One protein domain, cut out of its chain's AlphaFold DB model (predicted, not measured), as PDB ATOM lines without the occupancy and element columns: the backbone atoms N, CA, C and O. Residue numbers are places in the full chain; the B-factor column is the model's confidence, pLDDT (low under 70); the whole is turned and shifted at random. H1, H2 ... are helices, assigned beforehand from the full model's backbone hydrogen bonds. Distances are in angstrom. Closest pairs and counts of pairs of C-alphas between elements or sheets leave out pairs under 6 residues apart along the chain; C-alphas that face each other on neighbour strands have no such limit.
ATOM      1  N   ARG A   2      23.149 -43.984 -38.823       87.25
ATOM      2  CA  ARG A   2      23.550 -44.134 -37.402       87.25
ATOM      3  C   ARG A   2      23.080 -42.938 -36.566       87.25
ATOM      4  O   ARG A   2      23.051 -41.814 -37.055       87.25
ATOM      5  N   THR A   3      22.772 -43.166 -35.290       90.31
ATOM      6  CA  THR A   3      22.414 -42.090 -34.348       90.31
ATOM      7  C   THR A   3      23.641 -41.298 -33.886       90.31
ATOM      8  O   THR A   3      24.782 -41.762 -33.983       90.31
ATOM      9  N   HIS A   4      23.402 -40.129 -33.288       90.75
ATOM     10  CA  HIS A   4      24.453 -39.316 -32.676       90.75
ATOM     11  C   HIS A   4      25.278 -40.064 -31.637       90.75
ATOM     12  O   HIS A   4      26.504 -40.128 -31.734       90.75
ATOM     13  N   LYS A   5      24.602 -40.714 -30.690       92.62
ATOM     14  CA  LYS A   5      25.262 -41.472 -29.626       92.62
ATOM     15  C   LYS A   5      26.117 -42.610 -30.184       92.62
ATOM     16  O   LYS A   5      27.250 -42.774 -29.745       92.62
ATOM     17  N   GLN A   6      25.603 -43.353 -31.167       93.50
ATOM     18  CA  GLN A   6      26.347 -44.440 -31.815       93.50
ATOM     19  C   GLN A   6      27.590 -43.912 -32.536       93.50
ATOM     20  O   GLN A   6      28.677 -44.447 -32.347       93.50
ATOM     21  N   THR A   7      27.455 -42.835 -33.313       92.69
ATOM     22  CA  THR A   7      28.584 -42.246 -34.047       92.69
ATOM     23  C   THR A   7      29.683 -41.756 -33.101       92.69
ATOM     24  O   THR A   7      30.862 -42.021 -33.336       92.69
ATOM     25  N   LEU A   8      29.314 -41.097 -31.996       93.56
ATOM     26  CA  LEU A   8      30.280 -40.661 -30.985       93.56
ATOM     27  C   LEU A   8      30.939 -41.827 -30.258       93.56
ATOM     28  O   LEU A   8      32.143 -41.784 -30.017       93.56
ATOM     29  N   GLN A   9      30.172 -42.861 -29.920       94.75
ATOM     30  CA  GLN A   9      30.708 -44.050 -29.272       94.75
ATOM     31  C   GLN A   9      31.781 -44.713 -30.146       94.75
ATOM     32  O   GLN A   9      32.902 -44.899 -29.677       94.75
ATOM     33  N   LEU A  10      31.481 -44.964 -31.424       94.50
ATOM     34  CA  LEU A  10      32.441 -45.533 -32.377       94.50
ATOM     35  C   LEU A  10      33.671 -44.631 -32.540       94.50
ATOM     36  O   LEU A  10      34.806 -45.098 -32.485       94.50
ATOM     37  N   GLY A  11      33.465 -43.316 -32.658       94.38
ATOM     38  CA  GLY A  11      34.566 -42.359 -32.741       94.38
ATOM     39  C   GLY A  11      35.477 -42.388 -31.509       94.38
ATOM     40  O   GLY A  11      36.697 -42.308 -31.646       94.38
ATOM     41  N   LEU A  12      34.914 -42.536 -30.307       94.44
ATOM     42  CA  LEU A  12      35.686 -42.674 -29.069       94.44
ATOM     43  C   LEU A  12      36.418 -44.016 -28.995       94.44
ATOM     44  O   LEU A  12      37.553 -44.055 -28.531       94.44
ATOM     45  N   GLU A  13      35.799 -45.107 -29.441       94.75
ATOM     46  CA  GLU A  13      36.424 -46.434 -29.495       94.75
ATOM     47  C   GLU A  13      37.617 -46.469 -30.460       94.75
ATOM     48  O   GLU A  13      38.641 -47.087 -30.155       94.75
ATOM     49  N   VAL A  14      37.520 -45.755 -31.584       94.88
ATOM     50  CA  VAL A  14      38.623 -45.559 -32.535       94.88
ATOM     51  C   VAL A  14      39.743 -44.736 -31.896       94.88
ATOM     52  O   VAL A  14      40.901 -45.140 -31.945       94.88
ATOM     53  N   LEU A  15      39.417 -43.628 -31.222       93.19
ATOM     54  CA  LEU A  15      40.413 -42.784 -30.543       93.19
ATOM     55  C   LEU A  15      41.097 -43.469 -29.350       93.19
ATOM     56  O   LEU A  15      42.226 -43.125 -29.019       93.19
ATOM     57  N   LYS A  16      40.427 -44.430 -28.705       95.12
ATOM     58  CA  LYS A  16      40.970 -45.225 -27.591       95.12
ATOM     59  C   LYS A  16      41.793 -46.434 -28.046       95.12
ATOM     60  O   LYS A  16      42.239 -47.205 -27.197       95.12
ATOM     61  N   ALA A  17      41.954 -46.664 -29.351       94.12
ATOM     62  CA  ALA A  17      42.769 -47.769 -29.839       94.12
ATOM     63  C   ALA A  17      44.233 -47.612 -29.364       94.12
ATOM     64  O   ALA A  17      44.772 -46.508 -29.410       94.12
ATOM     65  N   PRO A  18      44.892 -48.693 -28.909       93.88
ATOM     66  CA  PRO A  18      46.194 -48.598 -28.242       93.88
ATOM     67  C   PRO A  18      47.357 -48.337 -29.210       93.88
ATOM     68  O   PRO A  18      48.445 -47.975 -28.773       93.88
ATOM     69  N   ASN A  19      47.155 -48.543 -30.513       94.88
ATOM     70  CA  ASN A  19      48.133 -48.259 -31.555       94.88
ATOM     71  C   ASN A  19      47.441 -47.897 -32.877       94.88
ATOM     72  O   ASN A  19      46.243 -48.135 -33.059       94.88
ATOM     73  N   GLU A  20      48.220 -47.341 -33.805       93.19
ATOM     74  CA  GLU A  20      47.712 -46.826 -35.079       93.19
ATOM     75  C   GLU A  20      47.142 -47.925 -35.987       93.19
ATOM     76  O   GLU A  20      46.150 -47.703 -36.675       93.19
ATOM     77  N   HIS A  21      47.696 -49.141 -35.939       94.62
ATOM     78  CA  HIS A  21      47.184 -50.264 -36.726       94.62
ATOM     79  C   HIS A  21      45.747 -50.621 -36.322       94.62
ATOM     80  O   HIS A  21      44.860 -50.719 -37.167       94.62
ATOM     81  N   LEU A  22      45.488 -50.769 -35.019       92.88
ATOM     82  CA  LEU A  22      44.144 -51.049 -34.506       92.88
ATOM     83  C   LEU A  22      43.196 -49.865 -34.694       92.88
ATOM     84  O   LEU A  22      42.009 -50.073 -34.943       92.88
ATOM     85  N   ARG A  23      43.705 -48.632 -34.601       94.12
ATOM     86  CA  ARG A  23      42.925 -47.430 -34.903       94.12
ATOM     87  C   ARG A  23      42.444 -47.440 -36.351       94.12
ATOM     88  O   ARG A  23      41.254 -47.251 -36.589       94.12
ATOM     89  N   SER A  24      43.356 -47.685 -37.289       94.06
ATOM     90  CA  SER A  24      43.068 -47.757 -38.720       94.06
ATOM     91  C   SER A  24      42.093 -48.893 -39.034       94.06
ATOM     92  O   SER A  24      41.069 -48.656 -39.669       94.06
ATOM     93  N   ALA A  25      42.323 -50.096 -38.490       94.00
ATOM     94  CA  ALA A  25      41.425 -51.237 -38.670       94.00
ATOM     95  C   ALA A  25      39.989 -50.937 -38.195       94.00
ATOM     96  O   ALA A  25      39.040 -51.136 -38.950       94.00
ATOM     97  N   ARG A  26      39.827 -50.370 -36.988       93.62
ATOM     98  CA  ARG A  26      38.511 -49.960 -36.462       93.62
ATOM     99  C   ARG A  26      37.873 -48.845 -37.287       93.62
ATOM    100  O   ARG A  26      36.659 -48.842 -37.480       93.62
ATOM    101  N   ALA A  27      38.664 -47.882 -37.757       93.31
ATOM    102  CA  ALA A  27      38.157 -46.805 -38.598       93.31
ATOM    103  C   ALA A  27      37.635 -47.336 -39.941       93.31
ATOM    104  O   ALA A  27      36.596 -46.873 -40.403       93.31
ATOM    105  N   THR A  28      38.312 -48.323 -40.530       92.12
ATOM    106  CA  THR A  28      37.881 -49.002 -41.758       92.12
ATOM    107  C   THR A  28      36.608 -49.815 -41.538       92.12
ATOM    108  O   THR A  28      35.655 -49.655 -42.291       92.12
ATOM    109  N   GLU A  29      36.551 -50.623 -40.477       91.69
ATOM    110  CA  GLU A  29      35.382 -51.452 -40.150       91.69
ATOM    111  C   GLU A  29      34.125 -50.609 -39.878       91.69
ATOM    112  O   GLU A  29      33.022 -50.930 -40.315       91.69
ATOM    113  N   THR A  30      34.284 -49.498 -39.157       89.44
ATOM    114  CA  THR A  30      33.153 -48.659 -38.734       89.44
ATOM    115  C   THR A  30      32.825 -47.539 -39.723       89.44
ATOM    116  O   THR A  30      31.721 -46.986 -39.685       89.44
ATOM    117  N   GLY A  31      33.769 -47.162 -40.587       88.00
ATOM    118  CA  GLY A  31      33.715 -45.946 -41.401       88.00
ATOM    119  C   GLY A  31      33.872 -44.646 -40.593       88.00
ATOM    120  O   GLY A  31      33.669 -43.560 -41.135       88.00
ATOM    121  N   VAL A  32      34.211 -44.718 -39.299       89.94
ATOM    122  CA  VAL A  32      34.347 -43.556 -38.405       89.94
ATOM    123  C   VAL A  32      35.813 -43.371 -38.022       89.94
ATOM    124  O   VAL A  32      36.409 -44.215 -37.370       89.94
ATOM    125  N   LYS A  33      36.416 -42.231 -38.379       91.31
ATOM    126  CA  LYS A  33      37.845 -41.957 -38.098       91.31
ATOM    127  C   LYS A  33      38.121 -41.388 -36.697       91.31
ATOM    128  O   LYS A  33      39.276 -41.303 -36.273       91.31
ATOM    129  N   GLY A  34      37.079 -40.964 -35.983       92.25
ATOM    130  CA  GLY A  34      37.178 -40.350 -34.660       92.25
ATOM    131  C   GLY A  34      35.981 -39.456 -34.342       92.25
ATOM    132  O   GLY A  34      34.932 -39.555 -34.975       92.25
ATOM    133  N   VAL A  35      36.147 -38.567 -33.361       91.88
ATOM    134  CA  VAL A  35      35.122 -37.601 -32.936       91.88
ATOM    135  C   VAL A  35      35.484 -36.198 -33.421       91.88
ATOM    136  O   VAL A  35      36.578 -35.708 -33.147       91.88
ATOM    137  N   THR A  36      34.557 -35.532 -34.113       89.31
ATOM    138  CA  THR A  36      34.718 -34.127 -34.524       89.31
ATOM    139  C   THR A  36      34.626 -33.180 -33.325       89.31
ATOM    140  O   THR A  36      33.796 -33.369 -32.437       89.31
ATOM    141  N   LEU A  37      35.431 -32.111 -33.315       91.12
ATOM    142  CA  LEU A  37      35.337 -31.047 -32.304       91.12
ATOM    143  C   LEU A  37      33.951 -30.388 -32.279       91.12
ATOM    144  O   LEU A  37      33.503 -29.954 -31.218       91.12
ATOM    145  N   LEU A  38      33.256 -30.368 -33.421       92.31
ATOM    146  CA  LEU A  38      31.912 -29.803 -33.548       92.31
ATOM    147  C   LEU A  38      30.868 -30.566 -32.727       92.31
ATOM    148  O   LEU A  38      29.871 -29.974 -32.335       92.31
ATOM    149  N   ALA A  39      31.117 -31.834 -32.381       89.81
ATOM    150  CA  ALA A  39      30.217 -32.621 -31.536       89.81
ATOM    151  C   ALA A  39      30.117 -32.098 -30.091       89.81
ATOM    152  O   ALA A  39      29.269 -32.552 -29.333       89.81
ATOM    153  N   ARG A  40      30.985 -31.159 -29.689       89.88
ATOM    154  CA  ARG A  40      30.877 -30.463 -28.397       89.88
ATOM    155  C   ARG A  40      29.787 -29.395 -28.392       89.88
ATOM    156  O   ARG A  40      29.411 -28.928 -27.320       89.88
ATOM    157  N   LEU A  41      29.325 -28.968 -29.565       94.00
ATOM    158  CA  LEU A  41      28.288 -27.956 -29.684       94.00
ATOM    159  C   LEU A  41      26.922 -28.620 -29.470       94.00
ATOM    160  O   LEU A  41      26.590 -29.544 -30.211       94.00
ATOM    161  N   PRO A  42      26.099 -28.147 -28.514       91.06
ATOM    162  CA  PRO A  42      24.805 -28.766 -28.213       91.06
ATOM    163  C   PRO A  42      23.808 -28.671 -29.378       91.06
ATOM    164  O   PRO A  42      22.830 -29.409 -29.411       91.06
ATOM    165  N   SER A  43      24.053 -27.772 -30.334       90.94
ATOM    166  CA  SER A  43      23.250 -27.590 -31.545       90.94
ATOM    167  C   SER A  43      23.664 -28.493 -32.714       90.94
ATOM    168  O   SER A  43      23.040 -28.418 -33.768       90.94
ATOM    169  N   ILE A  44      24.723 -29.298 -32.576       92.44
ATOM    170  CA  ILE A  44      25.233 -30.169 -33.641       92.44
ATOM    171  C   ILE A  44      24.954 -31.629 -33.297       92.44
ATOM    172  O   ILE A  44      25.374 -32.138 -32.261       92.44
ATOM    173  N   SER A  45      24.313 -32.330 -34.226       91.12
ATOM    174  CA  SER A  45      24.056 -33.763 -34.158       91.12
ATOM    175  C   SER A  45      24.763 -34.448 -35.320       91.12
ATOM    176  O   SER A  45      24.401 -34.290 -36.475       91.12
ATOM    177  N   VAL A  46      25.812 -35.213 -35.042       89.81
ATOM    178  CA  VAL A  46      26.498 -36.031 -36.057       89.81
ATOM    179  C   VAL A  46      25.713 -37.332 -36.291       89.81
ATOM    180  O   VAL A  46      25.458 -38.007 -35.304       89.81
ATOM    181  N   PRO A  47      25.372 -37.756 -37.521       85.25
ATOM    182  CA  PRO A  47      25.672 -37.102 -38.793       85.25
ATOM    183  C   PRO A  47      24.583 -36.130 -39.281       85.25
ATOM    184  O   PRO A  47      24.822 -35.453 -40.264       85.25
ATOM    185  N   ALA A  48      23.428 -36.022 -38.616       88.81
ATOM    186  CA  ALA A  48      22.272 -35.238 -39.083       88.81
ATOM    187  C   ALA A  48      22.566 -33.762 -39.453       88.81
ATOM    188  O   ALA A  48      21.912 -33.205 -40.323       88.81
ATOM    189  N   SER A  49      23.556 -33.125 -38.824       90.00
ATOM    190  CA  SER A  49      24.006 -31.754 -39.116       90.00
ATOM    191  C   SER A  49      25.000 -31.651 -40.282       90.00
ATOM    192  O   SER A  49      25.466 -30.557 -40.584       90.00
ATOM    193  N   PHE A  50      25.363 -32.771 -40.903       88.31
ATOM    194  CA  PHE A  50      26.306 -32.869 -42.016       88.31
ATOM    195  C   PHE A  50      25.610 -33.615 -43.159       88.31
ATOM    196  O   PHE A  50      25.801 -34.824 -43.305       88.31
ATOM    197  N   PRO A  51      24.741 -32.926 -43.915       84.88
ATOM    198  CA  PRO A  51      23.926 -33.572 -44.926       84.88
ATOM    199  C   PRO A  51      24.765 -34.025 -46.107       84.88
ATOM    200  O   PRO A  51      25.881 -33.555 -46.344       84.88
TER     201      PRO A  51
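Overview. This is residues 2 to 51 of the 598 residues of an uncharacterized protein of Thanatephorus cucumeris (strain AG1-IB / isolate 7/3/14) (UniProt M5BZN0). A loose-ended helical hairpin, in which H1 packs on H2 with its later residues, is followed by a stretch that folds back through the short helix H3 to a tail with no named element, residues 41 to 51. The printed part has 50 residues with three named helices, H1, H2 and H3 in chain order, no named strand, and is all helix. It is compact, with a radius of gyration of the C-alphas of 11.1 A, and elongated, spanning 33 by 17 by 14 A.

Along the chain. H1, the longest helix, is residues 4 to 15, 16.5 A long, from C-alpha 4 at (24.453, -39.316, -32.676). H2 is residues 20 to 30, 15.1 A. H3 is residues 37 to 40, 6.0 A, ending at C-alpha 40 at (30.877, -30.463, -28.397).

Arrangement. H1 touches H2 with residues 10 to 15 alone; the closest C-alphas, of Val 14 and Arg 23, are 5.3 A apart. This hairpin has a shallow tilt of 23 degrees, opposite ways. H1 and H3 are only just apart, closest 8.1 A; H2 and H3 are apart. In H1 and H2 every O i to N i+4 pair is within hydrogen-bond range; H3 is too short for one.

Size, cuts and confidence. The C-alphas farthest apart, of His 21 and Ser 43, are 33.4 A apart. The printed part has no cut. The link H1 to H2 is tight, H2 to H3 short. No printed residue is under 70 in pLDDT.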